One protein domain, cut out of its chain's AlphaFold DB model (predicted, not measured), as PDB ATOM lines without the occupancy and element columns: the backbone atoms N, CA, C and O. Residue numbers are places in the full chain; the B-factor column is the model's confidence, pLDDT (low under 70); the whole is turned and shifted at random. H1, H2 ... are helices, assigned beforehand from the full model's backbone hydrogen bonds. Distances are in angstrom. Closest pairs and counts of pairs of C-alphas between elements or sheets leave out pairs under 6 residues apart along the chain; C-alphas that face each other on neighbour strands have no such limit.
ATOM      1  N   ALA A   2      34.376 -14.912  50.808       55.03
ATOM      2  CA  ALA A   2      33.683 -15.290  52.052       55.03
ATOM      3  C   ALA A   2      34.198 -14.564  53.317       55.03
ATOM      4  O   ALA A   2      33.400 -14.118  54.124       55.03
ATOM      5  N   ALA A   3      35.516 -14.353  53.452       56.34
ATOM      6  CA  ALA A   3      36.098 -13.632  54.593       56.34
ATOM      7  C   ALA A   3      35.740 -12.128  54.656       56.34
ATOM      8  O   ALA A   3      35.604 -11.582  55.744       56.34
ATOM      9  N   ALA A   4      35.561 -11.462  53.508       56.03
ATOM     10  CA  ALA A   4      35.170 -10.048  53.466       56.03
ATOM     11  C   ALA A   4      33.673  -9.876  53.786       56.03
ATOM     12  O   ALA A   4      33.297  -8.964  54.514       56.03
ATOM     13  N   ILE A   5      32.845 -10.816  53.310       60.31
ATOM     14  CA  ILE A   5      31.414 -10.902  53.627       60.31
ATOM     15  C   ILE A   5      31.225 -11.208  55.124       60.31
ATOM     16  O   ILE A   5      30.503 -10.487  55.805       60.31
ATOM     17  N   ALA A   6      31.958 -12.195  55.656       57.41
ATOM     18  CA  ALA A   6      31.924 -12.579  57.069       57.41
ATOM     19  C   ALA A   6      32.390 -11.450  58.013       57.41
ATOM     20  O   ALA A   6      31.801 -11.244  59.074       57.41
ATOM     21  N   SER A   7      33.416 -10.687  57.614       59.19
ATOM     22  CA  SER A   7      33.934  -9.554  58.394       59.19
ATOM     23  C   SER A   7      32.935  -8.397  58.500       59.19
ATOM     24  O   SER A   7      32.860  -7.758  59.547       59.19
ATOM     25  N   ARG A   8      32.136  -8.139  57.453       58.16
ATOM     26  CA  ARG A   8      31.067  -7.131  57.506       58.16
ATOM     27  C   ARG A   8      29.901  -7.606  58.369       58.16
ATOM     28  O   ARG A   8      29.425  -6.835  59.199       58.16
ATOM     29  N   THR A   9      29.485  -8.867  58.223       60.38
ATOM     30  CA  THR A   9      28.397  -9.442  59.035       60.38
ATOM     31  C   THR A   9      28.723  -9.468  60.528       60.38
ATOM     32  O   THR A   9      27.806  -9.387  61.336       60.38
ATOM     33  N   SER A  10      30.004  -9.540  60.908       60.75
ATOM     34  CA  SER A  10      30.413  -9.543  62.317       60.75
ATOM     35  C   SER A  10      30.687  -8.154  62.909       60.75
ATOM     36  O   SER A  10      30.624  -8.017  64.125       60.75
ATOM     37  N   MET A  11      31.035  -7.138  62.102       60.78
ATOM     38  CA  MET A  11      31.497  -5.824  62.604       60.78
ATOM     39  C   MET A  11      30.635  -4.619  62.193       60.78
ATOM     40  O   MET A  11      30.890  -3.520  62.679       60.78
ATOM     41  N   GLY A  12      29.660  -4.765  61.288       63.22
ATOM     42  CA  GLY A  12      28.730  -3.687  60.900       63.22
ATOM     43  C   GLY A  12      29.348  -2.486  60.159       63.22
ATOM     44  O   GLY A  12      28.619  -1.592  59.742       63.22
ATOM     45  N   SER A  13      30.670  -2.459  59.953       67.94
ATOM     46  CA  SER A  13      31.407  -1.380  59.281       67.94
ATOM     47  C   SER A  13      31.983  -1.835  57.937       67.94
ATOM     48  O   SER A  13      32.412  -2.979  57.781       67.94
ATOM     49  N   VAL A  14      32.012  -0.924  56.959       70.81
ATOM     50  CA  VAL A  14      32.495  -1.174  55.585       70.81
ATOM     51  C   VAL A  14      34.030  -1.102  55.492       70.81
ATOM     52  O   VAL A  14      34.647  -1.767  54.661       70.81
ATOM     53  N   VAL A  15      34.670  -0.380  56.417       77.06
ATOM     54  CA  VAL A  15      36.127  -0.157  56.471       77.06
ATOM     55  C   VAL A  15      36.961  -1.453  56.539       77.06
ATOM     56  O   VAL A  15      37.894  -1.590  55.743       77.06
ATOM     57  N   PRO A  16      36.669  -2.439  57.419       74.88
ATOM     58  CA  PRO A  16      37.439  -3.686  57.454       74.88
ATOM     59  C   PRO A  16      37.271  -4.517  56.175       74.88
ATOM     60  O   PRO A  16      38.223  -5.157  55.727       74.88
ATOM     61  N   ALA A  17      36.098  -4.463  55.536       72.56
ATOM     62  CA  ALA A  17      35.867  -5.140  54.265       72.56
ATOM     63  C   ALA A  17      36.710  -4.515  53.140       72.56
ATOM     64  O   ALA A  17      37.383  -5.248  52.413       72.56
ATOM     65  N   HIS A  18      36.763  -3.179  53.047       77.62
ATOM     66  CA  HIS A  18      37.632  -2.476  52.094       77.62
ATOM     67  C   HIS A  18      39.114  -2.790  52.322       77.62
ATOM     68  O   HIS A  18      39.831  -3.060  51.359       77.62
ATOM     69  N   ALA A  19      39.574  -2.845  53.575       81.06
ATOM     70  CA  ALA A  19      40.960  -3.193  53.894       81.06
ATOM     71  C   ALA A  19      41.326  -4.622  53.451       81.06
ATOM     72  O   ALA A  19      42.391  -4.840  52.868       81.06
ATOM     73  N   ILE A  20      40.437  -5.600  53.664       81.38
ATOM     74  CA  ILE A  20      40.643  -6.987  53.213       81.38
ATOM     75  C   ILE A  20      40.663  -7.064  51.681       81.38
ATOM     76  O   ILE A  20      41.529  -7.739  51.116       81.38
ATOM     77  N   VAL A  21      39.737  -6.374  51.004       79.62
ATOM     78  CA  VAL A  21      39.688  -6.307  49.534       79.62
ATOM     79  C   VAL A  21      40.996  -5.735  48.982       79.62
ATOM     80  O   VAL A  21      41.644  -6.344  48.130       79.62
ATOM     81  N   LEU A  22      41.448  -4.619  49.538       83.69
ATOM     82  CA  LEU A  22      42.653  -3.928  49.106       83.69
ATOM     83  C   LEU A  22      43.937  -4.740  49.353       83.69
ATOM     84  O   LEU A  22      44.764  -4.891  48.454       83.69
ATOM     85  N   VAL A  23      44.111  -5.303  50.551       86.25
ATOM     86  CA  VAL A  23      45.338  -6.032  50.912       86.25
ATOM     87  C   VAL A  23      45.410  -7.386  50.213       86.25
ATOM     88  O   VAL A  23      46.424  -7.716  49.595       86.25
ATOM     89  N   VAL A  24      44.339  -8.177  50.287       83.88
ATOM     90  CA  VAL A  24      44.355  -9.570  49.822       83.88
ATOM     91  C   VAL A  24      44.083  -9.664  48.324       83.88
ATOM     92  O   VAL A  24      44.799 -10.379  47.625       83.88
ATOM     93  N   PHE A  25      43.076  -8.949  47.814       82.31
ATOM     94  CA  PHE A  25      42.670  -9.079  46.411       82.31
ATOM     95  C   PHE A  25      43.481  -8.166  45.503       82.31
ATOM     96  O   PHE A  25      44.007  -8.648  44.509       82.31
ATOM     97  N   VAL A  26      43.667  -6.890  45.845       86.25
ATOM     98  CA  VAL A  26      44.479  -5.996  45.003       86.25
ATOM     99  C   VAL A  26      45.970  -6.251  45.224       86.25
ATOM    100  O   VAL A  26      46.663  -6.672  44.298       86.25
ATOM    101  N   GLY A  27      46.468  -6.056  46.448       88.31
ATOM    102  CA  GLY A  27      47.887  -6.223  46.770       88.31
ATOM    103  C   GLY A  27      48.380  -7.654  46.547       88.31
ATOM    104  O   GLY A  27      49.392  -7.867  45.876       88.31
ATOM    105  N   GLY A  28      47.636  -8.639  47.056       90.19
ATOM    106  CA  GLY A  28      47.961 -10.057  46.912       90.19
ATOM    107  C   GLY A  28      47.860 -10.568  45.473       90.19
ATOM    108  O   GLY A  28      48.822 -11.165  44.986       90.19
ATOM    109  N   ALA A  29      46.750 -10.327  44.761       90.25
ATOM    110  CA  ALA A  29      46.594 -10.864  43.404       90.25
ATOM    111  C   ALA A  29      47.490 -10.145  42.389       90.25
ATOM    112  O   ALA A  29      48.163 -10.818  41.611       90.25
ATOM    113  N   LEU A  30      47.581  -8.808  42.410       91.38
ATOM    114  CA  LEU A  30      48.475  -8.083  41.494       91.38
ATOM    115  C   LEU A  30      49.952  -8.318  41.835       91.38
ATOM    116  O   LEU A  30      50.778  -8.426  40.928       91.38
ATOM    117  N   GLY A  31      50.291  -8.487  43.117       91.94
ATOM    118  CA  GLY A  31      51.628  -8.908  43.531       91.94
ATOM    119  C   GLY A  31      51.974 -10.324  43.062       91.94
ATOM    120  O   GLY A  31      53.076 -10.561  42.562       91.94
ATOM    121  N   PHE A  32      51.017 -11.258  43.129       92.56
ATOM    122  CA  PHE A  32      51.168 -12.604  42.575       92.56
ATOM    123  C   PHE A  32      51.327 -12.576  41.050       92.56
ATOM    124  O   PHE A  32      52.224 -13.230  40.521       92.56
ATOM    125  N   VAL A  33      50.527 -11.775  40.342       91.25
ATOM    126  CA  VAL A  33      50.665 -11.563  38.893       91.25
ATOM    127  C   VAL A  33      52.050 -10.997  38.562       91.25
ATOM    128  O   VAL A  33      52.713 -11.508  37.660       91.25
ATOM    129  N   GLY A  34      52.540 -10.019  39.331       88.06
ATOM    130  CA  GLY A  34      53.899  -9.484  39.210       88.06
ATOM    131  C   GLY A  34      54.985 -10.542  39.433       88.06
ATOM    132  O   GLY A  34      55.946 -10.622  38.667       88.06
ATOM    133  N   TRP A  35      54.809 -11.411  40.428       89.31
ATOM    134  CA  TRP A  35      55.708 -12.538  40.677       89.31
ATOM    135  C   TRP A  35      55.697 -13.563  39.535       89.31
ATOM    136  O   TRP A  35      56.763 -13.996  39.105       89.31
ATOM    137  N   VAL A  36      54.526 -13.932  38.999       87.56
ATOM    138  CA  VAL A  36      54.413 -14.857  37.854       87.56
ATOM    139  C   VAL A  36      55.063 -14.256  36.606       87.56
ATOM    140  O   VAL A  36      55.849 -14.940  35.941       87.56
ATOM    141  N   LYS A  37      54.787 -12.974  36.327       85.31
ATOM    142  CA  LYS A  37      55.400 -12.189  35.241       85.31
ATOM    143  C   LYS A  37      56.925 -12.285  35.317       85.31
ATOM    144  O   LYS A  37      57.576 -12.592  34.320       85.31
ATOM    145  N   GLN A  38      57.485 -12.126  36.516       83.06
ATOM    146  CA  GLN A  38      58.927 -12.180  36.737       83.06
ATOM    147  C   GLN A  38      59.514 -13.592  36.689       83.06
ATOM    148  O   GLN A  38      60.546 -13.816  36.060       83.06
ATOM    149  N   ARG A  39      58.867 -14.558  37.341       82.06
ATOM    150  CA  ARG A  39      59.381 -15.925  37.472       82.06
ATOM    151  C   ARG A  39      59.436 -16.653  36.136       82.06
ATOM    152  O   ARG A  39      60.344 -17.453  35.914       82.06
ATOM    153  N   LEU A  40      58.447 -16.422  35.274       76.69
ATOM    154  CA  LEU A  40      58.380 -17.070  33.967       76.69
ATOM    155  C   LEU A  40      59.073 -16.252  32.873       76.69
ATOM    156  O   LEU A  40      59.583 -16.865  31.941       76.69
ATOM    157  N   ASN A  41      59.120 -14.916  32.992       73.50
ATOM    158  CA  ASN A  41      59.791 -13.981  32.073       73.50
ATOM    159  C   ASN A  41      59.642 -14.363  30.586       73.50
ATOM    160  O   ASN A  41      60.613 -14.475  29.836       73.50
ATOM    161  N   GLN A  42      58.402 -14.631  30.177       74.25
ATOM    162  CA  GLN A  42      58.040 -15.048  28.825       74.25
ATOM    163  C   GLN A  42      57.054 -14.048  28.217       74.25
ATOM    164  O   GLN A  42      56.168 -13.561  28.921       74.25
ATOM    165  N   PRO A  43      57.136 -13.773  26.902       76.12
ATOM    166  CA  PRO A  43      56.258 -12.802  26.252       76.12
ATOM    167  C   PRO A  43      54.777 -13.204  26.318       76.12
ATOM    168  O   PRO A  43      53.930 -12.340  26.527       76.12
ATOM    169  N   LEU A  44      54.467 -14.501  26.214       78.50
ATOM    170  CA  LEU A  44      53.107 -15.041  26.354       78.50
ATOM    171  C   LEU A  44      52.547 -14.806  27.763       78.50
ATOM    172  O   LEU A  44      51.426 -14.331  27.926       78.50
ATOM    173  N   VAL A  45      53.365 -15.067  28.787       84.06
ATOM    174  CA  VAL A  45      52.996 -14.830  30.189       84.06
ATOM    175  C   VAL A  45      52.801 -13.342  30.451       84.06
ATOM    176  O   VAL A  45      51.894 -12.979  31.190       84.06
ATOM    177  N   ASN A  46      53.587 -12.469  29.817       81.69
ATOM    178  CA  ASN A  46      53.401 -11.026  29.947       81.69
ATOM    179  C   ASN A  46      52.018 -10.596  29.437       81.69
ATOM    180  O   ASN A  46      51.326  -9.871  30.145       81.69
ATOM    181  N   VAL A  47      51.573 -11.090  28.277       81.69
ATOM    182  CA  VAL A  47      50.225 -10.792  27.755       81.69
ATOM    183  C   VAL A  47      49.139 -11.342  28.687       81.69
ATOM    184  O   VAL A  47      48.234 -10.605  29.081       81.69
ATOM    185  N   ALA A  48      49.270 -12.597  29.125       84.31
ATOM    186  CA  ALA A  48      48.333 -13.199  30.074       84.31
ATOM    187  C   ALA A  48      48.278 -12.426  31.406       84.31
ATOM    188  O   ALA A  48      47.199 -12.213  31.951       84.31
ATOM    189  N   SER A  49      49.424 -11.944  31.898       87.06
ATOM    190  CA  SER A  49      49.516 -11.131  33.114       87.06
ATOM    191  C   SER A  49      48.798  -9.794  32.952       87.06
ATOM    192  O   SER A  49      48.056  -9.401  33.844       87.06
ATOM    193  N   THR A  50      48.937  -9.132  31.796       84.44
ATOM    194  CA  THR A  50      48.225  -7.878  31.527       84.44
ATOM    195  C   THR A  50      46.720  -8.086  31.446       84.44
ATOM    196  O   THR A  50      45.981  -7.302  32.029       84.44
ATOM    197  N   LEU A  51      46.260  -9.163  30.803       83.94
ATOM    198  CA  LEU A  51      44.837  -9.489  30.716       83.94
ATOM    199  C   LEU A  51      44.262  -9.828  32.098       83.94
ATOM    200  O   LEU A  51      43.205  -9.322  32.465       83.94
ATOM    201  N   ALA A  52      44.993 -10.606  32.904       88.44
ATOM    202  CA  ALA A  52      44.623 -10.889  34.288       88.44
ATOM    203  C   ALA A  52      44.554  -9.608  35.135       88.44
ATOM    204  O   ALA A  52      43.601  -9.429  35.889       88.44
ATOM    205  N   SER A  53      45.516  -8.690  34.989       88.81
ATOM    206  CA  SER A  53      45.483  -7.389  35.665       88.81
ATOM    207  C   SER A  53      44.281  -6.548  35.239       88.81
ATOM    208  O   SER A  53      43.637  -5.985  36.113       88.81
ATOM    209  N   ILE A  54      43.942  -6.490  33.946       85.81
ATOM    210  CA  ILE A  54      42.753  -5.763  33.460       85.81
ATOM    211  C   ILE A  54      41.484  -6.341  34.087       85.81
ATOM    212  O   ILE A  54      40.681  -5.586  34.622       85.81
ATOM    213  N   ALA A  55      41.326  -7.667  34.077       83.69
ATOM    214  CA  ALA A  55      40.158  -8.322  34.658       83.69
ATOM    215  C   ALA A  55      40.042  -8.063  36.170       83.69
ATOM    216  O   ALA A  55      38.963  -7.737  36.656       83.69
ATOM    217  N   ILE A  56      41.152  -8.157  36.914       85.75
ATOM    218  CA  ILE A  56      41.172  -7.891  38.361       85.75
ATOM    219  C   ILE A  56      40.846  -6.424  38.647       85.75
ATOM    220  O   ILE A  56      40.011  -6.151  39.504       85.75
ATOM    221  N   ILE A  57      41.486  -5.486  37.945       85.44
ATOM    222  CA  ILE A  57      41.276  -4.050  38.156       85.44
ATOM    223  C   ILE A  57      39.830  -3.689  37.806       85.44
ATOM    224  O   ILE A  57      39.137  -3.149  38.655       85.44
ATOM    225  N   SER A  58      39.337  -4.075  36.625       78.50
ATOM    226  CA  SER A  58      37.974  -3.755  36.184       78.50
ATOM    227  C   SER A  58      36.911  -4.280  37.145       78.50
ATOM    228  O   SER A  58      35.970  -3.557  37.445       78.50
ATOM    229  N   VAL A  59      37.052  -5.510  37.649       78.75
ATOM    230  CA  VAL A  59      36.083  -6.067  38.604       78.75
ATOM    231  C   VAL A  59      36.177  -5.357  39.953       78.75
ATOM    232  O   VAL A  59      35.152  -5.079  40.554       78.75
ATOM    233  N   VAL A  60      37.383  -5.054  40.445       78.31
ATOM    234  CA  VAL A  60      37.576  -4.556  41.818       78.31
ATOM    235  C   VAL A  60      37.394  -3.042  41.952       78.31
ATOM    236  O   VAL A  60      36.944  -2.594  43.005       78.31
ATOM    237  N   THR A  61      37.751  -2.248  40.938       73.88
ATOM    238  CA  THR A  61      37.718  -0.777  41.015       73.88
ATOM    239  C   THR A  61      36.502  -0.154  40.342       73.88
ATOM    240  O   THR A  61      36.076   0.897  40.810       73.88
ATOM    241  N   LYS A  62      35.932  -0.762  39.287       68.00
ATOM    242  CA  LYS A  62      34.773  -0.202  38.558       68.00
ATOM    243  C   LYS A  62      33.432  -0.592  39.189       68.00
ATOM    244  O   LYS A  62      32.493   0.192  39.158       68.00
ATOM    245  N   GLU A  63      33.336  -1.783  39.780       69.12
ATOM    246  CA  GLU A  63      32.059  -2.299  40.281       69.12
ATOM    247  C   GLU A  63      31.609  -1.563  41.555       69.12
ATOM    248  O   GLU A  63      32.172  -1.761  42.638       69.12
ATOM    249  N   GLN A  64      30.550  -0.755  41.436       59.84
ATOM    250  CA  GLN A  64      29.933  -0.043  42.564       59.84
ATOM    251  C   GLN A  64      29.497  -1.009  43.673       59.84
ATOM    252  O   GLN A  64      29.683  -0.717  44.850       59.84
ATOM    253  N   SER A  65      29.066  -2.227  43.319       55.66
ATOM    254  CA  SER A  65      28.682  -3.251  44.296       55.66
ATOM    255  C   SER A  65      29.824  -3.554  45.284       55.66
ATOM    256  O   SER A  65      29.611  -3.612  46.496       55.66
ATOM    257  N   ILE A  66      31.064  -3.687  44.799       59.53
ATOM    258  CA  ILE A  66      32.240  -3.972  45.639       59.53
ATOM    259  C   ILE A  66      32.613  -2.746  46.481       59.53
ATOM    260  O   ILE A  66      33.073  -2.894  47.617       59.53
ATOM    261  N   GLN A  67      32.359  -1.542  45.964       60.28
ATOM    262  CA  GLN A  67      32.552  -0.286  46.687       60.28
ATOM    263  C   GLN A  67      31.515  -0.090  47.808       60.28
ATOM    264  O   GLN A  67      31.886   0.391  48.883       60.28
ATOM    265  N   ASP A  68      30.284  -0.566  47.609       59.09
ATOM    266  CA  ASP A  68      29.184  -0.604  48.589       59.09
ATOM    267  C   ASP A  68      29.267  -1.815  49.537       59.09
ATOM    268  O   ASP A  68      28.466  -1.986  50.468       59.09
ATOM    269  N   GLY A  69      30.268  -2.674  49.321       58.31
ATOM    270  CA  GLY A  69      30.566  -3.850  50.132       58.31
ATOM    271  C   GLY A  69      29.624  -5.036  49.898       58.31
ATOM    272  O   GLY A  69      29.545  -5.912  50.766       58.31
ATOM    273  N   PHE A  70      28.897  -5.063  48.779       60.09
ATOM    274  CA  PHE A  70      28.075  -6.182  48.313       60.09
ATOM    275  C   PHE A  70      28.747  -6.877  47.126       60.09
ATOM    276  O   PHE A  70      29.115  -6.273  46.124       60.09
ATOM    277  N   PHE A  71      28.934  -8.186  47.221       60.34
ATOM    278  CA  PHE A  71      29.660  -8.927  46.198       60.34
ATOM    279  C   PHE A  71      28.684  -9.639  45.255       60.34
ATOM    280  O   PHE A  71      28.111 -10.655  45.645       60.34
ATOM    281  N   SER A  72      28.500  -9.132  44.030       63.22
ATOM    282  CA  SER A  72      27.737  -9.839  42.995       63.22
ATOM    283  C   SER A  72      28.638 -10.825  42.246       63.22
ATOM    284  O   SER A  72      29.632 -10.447  41.624       63.22
ATOM    285  N   GLY A  73      28.308 -12.119  42.315       68.75
ATOM    286  CA  GLY A  73      29.028 -13.173  41.590       68.75
ATOM    287  C   GLY A  73      28.764 -13.171  40.081       68.75
ATOM    288  O   GLY A  73      29.537 -13.759  39.319       68.75
ATOM    289  N   ASP A  74      27.710 -12.484  39.637       77.44
ATOM    290  CA  ASP A  74      27.212 -12.558  38.263       77.44
ATOM    291  C   ASP A  74      28.179 -11.921  37.266       77.44
ATOM    292  O   ASP A  74      28.462 -12.500  36.215       77.44
ATOM    293  N   LYS A  75      28.789 -10.785  37.626       72.38
ATOM    294  CA  LYS A  75      29.805 -10.119  36.796       72.38
ATOM    295  C   LYS A  75      31.088 -10.938  36.671       72.38
ATOM    296  O   LYS A  75      31.676 -11.009  35.595       72.38
ATOM    297  N   ILE A  76      31.502 -11.631  37.731       77.06
ATOM    298  CA  ILE A  76      32.680 -12.513  37.684       77.06
ATOM    299  C   ILE A  76      32.410 -13.705  36.771       77.06
ATOM    300  O   ILE A  76      33.264 -14.062  35.958       77.06
ATOM    301  N   LEU A  77      31.214 -14.292  36.860       83.06
ATOM    302  CA  LEU A  77      30.783 -15.343  35.944       83.06
ATOM    303  C   LEU A  77      30.673 -14.827  34.504       83.06
ATOM    304  O   LEU A  77      31.050 -15.555  33.588       83.06
ATOM    305  N   GLN A  78      30.222 -13.589  34.284       83.94
ATOM    306  CA  GLN A  78      30.180 -12.959  32.961       83.94
ATOM    307  C   GLN A  78      31.587 -12.827  32.358       83.94
ATOM    308  O   GLN A  78      31.824 -13.306  31.248       83.94
ATOM    309  N   VAL A  79      32.540 -12.254  33.102       80.94
ATOM    310  CA  VAL A  79      33.937 -12.108  32.654       80.94
ATOM    311  C   VAL A  79      34.583 -13.477  32.416       80.94
ATOM    312  O   VAL A  79      35.274 -13.666  31.415       80.94
ATOM    313  N   LEU A  80      34.319 -14.462  33.281       84.69
ATOM    314  CA  LEU A  80      34.819 -15.828  33.116       84.69
ATOM    315  C   LEU A  80      34.247 -16.505  31.862       84.69
ATOM    316  O   LEU A  80      35.001 -17.124  31.114       84.69
ATOM    317  N   LYS A  81      32.938 -16.379  31.603       88.44
ATOM    318  CA  LYS A  81      32.297 -16.914  30.389       88.44
ATOM    319  C   LYS A  81      32.902 -16.289  29.133       88.44
ATOM    320  O   LYS A  81      33.290 -17.023  28.228       88.44
ATOM    321  N   MET A  82      33.054 -14.962  29.107       86.00
ATOM    322  CA  MET A  82      33.679 -14.246  27.989       86.00
ATOM    323  C   MET A  82      35.117 -14.729  27.742       86.00
ATOM    324  O   MET A  82      35.497 -15.006  26.603       86.00
ATOM    325  N   LEU A  83      35.898 -14.914  28.812       84.62
ATOM    326  CA  LEU A  83      37.259 -15.445  28.737       84.62
ATOM    327  C   LEU A  83      37.289 -16.876  28.173       84.62
ATOM    328  O   LEU A  83      38.099 -17.168  27.294       84.62
ATOM    329  N   LEU A  84      36.418 -17.769  28.655       88.69
ATOM    330  CA  LEU A  84      36.365 -19.167  28.209       88.69
ATOM    331  C   LEU A  84      35.982 -19.288  26.733       88.69
ATOM    332  O   LEU A  84      36.582 -20.095  26.021       88.69
ATOM    333  N   VAL A  85      35.036 -18.473  26.261       93.31
ATOM    334  CA  VAL A  85      34.667 -18.415  24.838       93.31
ATOM    335  C   VAL A  85      35.857 -17.943  24.003       93.31
ATOM    336  O   VAL A  85      36.216 -18.609  23.030       93.31
ATOM    337  N   GLY A  86      36.537 -16.869  24.420       88.25
ATOM    338  CA  GLY A  86      37.724 -16.360  23.726       88.25
ATOM    339  C   GLY A  86      38.870 -17.378  23.657       88.25
ATOM    340  O   GLY A  86      39.468 -17.569  22.594       88.25
ATOM    341  N   ILE A  87      39.148 -18.087  24.758       88.50
ATOM    342  CA  ILE A  87      40.156 -19.160  24.795       88.50
ATOM    343  C   ILE A  87      39.744 -20.308  23.869       88.50
ATOM    344  O   ILE A  87      40.570 -20.776  23.088       88.50
ATOM    345  N   SER A  88      38.483 -20.741  23.921       92.12
ATOM    346  CA  SER A  88      37.981 -21.857  23.110       92.12
ATOM    347  C   SER A  88      38.072 -21.551  21.618       92.12
ATOM    348  O   SER A  88      38.568 -22.379  20.858       92.12
ATOM    349  N   PHE A  89      37.685 -20.340  21.206       93.25
ATOM    350  CA  PHE A  89      37.815 -19.891  19.821       93.25
ATOM    351  C   PHE A  89      39.284 -19.823  19.387       93.25
ATOM    352  O   PHE A  89      39.644 -20.345  18.337       93.25
ATOM    353  N   THR A  90      40.160 -19.266  20.227       89.44
ATOM    354  CA  THR A  90      41.602 -19.186  19.934       89.44
ATOM    355  C   THR A  90      42.232 -20.575  19.788       89.44
ATOM    356  O   THR A  90      43.046 -20.799  18.893       89.44
ATOM    357  N   VAL A  91      41.862 -21.529  20.646       89.50
ATOM    358  CA  VAL A  91      42.318 -22.923  20.547       89.50
ATOM    359  C   VAL A  91      41.772 -23.580  19.281       89.50
ATOM    360  O   VAL A  91      42.538 -24.216  18.564       89.50
ATOM    361  N   ALA A  92      40.487 -23.397  18.970       91.88
ATOM    362  CA  ALA A  92      39.873 -23.946  17.765       91.88
ATOM    363  C   ALA A  92      40.561 -23.429  16.494       91.88
ATOM    364  O   ALA A  92      40.952 -24.231  15.652       91.88
ATOM    365  N   VAL A  93      40.798 -22.117  16.387       91.50
ATOM    366  CA  VAL A  93      41.506 -21.519  15.246       91.50
ATOM    367  C   VAL A  93      42.919 -22.091  15.120       91.50
ATOM    368  O   VAL A  93      43.272 -22.570  14.051       91.50
ATOM    369  N   ASN A  94      43.701 -22.139  16.204       87.81
ATOM    370  CA  ASN A  94      45.073 -22.670  16.155       87.81
ATOM    371  C   ASN A  94      45.153 -24.174  15.831       87.81
ATOM    372  O   ASN A  94      46.201 -24.656  15.398       87.81
ATOM    373  N   LEU A  95      44.082 -24.939  16.072       86.38
ATOM    374  CA  LEU A  95      44.032 -26.372  15.769       86.38
ATOM    375  C   LEU A  95      43.455 -26.678  14.381       86.38
ATOM    376  O   LEU A  95      43.863 -27.674  13.784       86.38
ATOM    377  N   LEU A  96      42.525 -25.857  13.887       90.38
ATOM    378  CA  LEU A  96      41.796 -26.086  12.634       90.38
ATOM    379  C   LEU A  96      42.384 -25.317  11.442       90.38
ATOM    380  O   LEU A  96      42.314 -25.800  10.317       90.38
ATOM    381  N   VAL A  97      42.964 -24.136  11.669       89.50
ATOM    382  CA  VAL A  97      43.400 -23.209  10.615       89.50
ATOM    383  C   VAL A  97      44.932 -23.180  10.555       89.50
ATOM    384  O   VAL A  97      45.576 -22.797  11.525       89.50
ATOM    385  N   TRP A  98      45.521 -23.602   9.425       84.88
ATOM    386  CA  TRP A  98      46.981 -23.681   9.188       84.88
ATOM    387  C   TRP A  98      47.784 -24.234  10.370       84.88
ATOM    388  O   TRP A  98      48.696 -23.595  10.898       84.88
ATOM    389  N   ARG A  99      47.449 -25.453  10.793       84.88
ATOM    390  CA  ARG A  99      48.129 -26.106  11.908       84.88
ATOM    391  C   ARG A  99      49.630 -26.261  11.629       84.88
ATOM    392  O   ARG A  99      50.028 -27.011  10.744       84.88
ATOM    393  N   VAL A 100      50.457 -25.641  12.470       84.44
ATOM    394  CA  VAL A 100      51.912 -25.846  12.507       84.44
ATOM    395  C   VAL A 100      52.270 -26.588  13.792       84.44
ATOM    396  O   VAL A 100      51.868 -26.184  14.879       84.44
TER     397      VAL A 100
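What this domain is: This is residues 2 to 100 of the 740 residues of an uncharacterized protein of Cordyceps sp. RAO-2017 (UniProt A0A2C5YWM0). Three long helices, H2, H3 and H5, make a loose zigzag: H2 and H3 lie side by side as a long helical hairpin, and H5 turns back after H3 and meets it only near its own beginning, while residues 84 to 100, of which 84 to 96 belong to H5, stick out as a free arm. H1 folds back on the first part of H2, and tiny H4 sits at the turn between H3 and H5. The printed part has 99 residues with five named helices, H1 to H5 in that order along the chain, and no named strand; the class is all helix. The whole is loose, with a radius of gyration of the C-alphas of 17.1 A, and only just elongated, spanning 58 by 30 by 19 A.

How they stand to each other: Begin with the longest helix, H2, residues 15 to 40. Its residues 26 to 37 touch H3, residues 43 to 62, and the closest C-alphas, those of Lys 37 and Asn 46, are 5.8 A apart. This hairpin has a shallow tilt of 9 degrees, opposite ways. Look next at residues 16 to 21 of H2, which touch H1, residues 2 to 11; the closest C-alphas, of Ala 4 and Ala 17, are 5.0 A apart. H1 and H2 are also a hairpin, at a shallow tilt of 22 degrees, opposite ways. Residues 55 to 59 of H3 only just touch residues 75 to 79 of H5, residues 73 to 96, with 3 pairs of C-alphas within 8 A. The closest are those of Val 59 and Ile 76, at 7.3 A; the tilt is shallow, 23 degrees, opposite ways. H4, residues 64 to 67, is close to H3 but not clearly touching it, with the C-alphas of Val 60 and Ile 66 closest at 6.6 A. H4 is likewise close to H2 but not clearly touching it, with the C-alphas of His 18 and Gln 67 closest at 7.7 A. H2 and H5 are apart, and so are H1 and H5. In H1, H3 and H5 each O i to N i+4 pair is within hydrogen-bond range, in H2 21 of 22 are, and H4 is too short for such a pair.

Where its parts are: Find C-alpha 15 at (36.127, -0.157, 56.471); from there H2 runs 35.9 A to C-alpha 40 at (58.380, -17.070, 33.967). H3 runs back 27.8 A, from residue 43 to residue 62. H1 measures 14.3 A from C-alpha 2 to C-alpha 11, and H4, four residues, 4.9 A. H5 runs 34.2 A from residue 73 to C-alpha 96 at (41.796, -26.086, 12.634).

The domain as a whole: The two C-alphas farthest apart, those of Met 11 and Trp 98, are 58.4 A apart. The printed part has no cut, and its four links are tight. Look also at residues 39 to 44, which stand free. The mean pLDDT of the printed part is 78.5, and it is under 70 at residues 2 to 13 and 62 to 73.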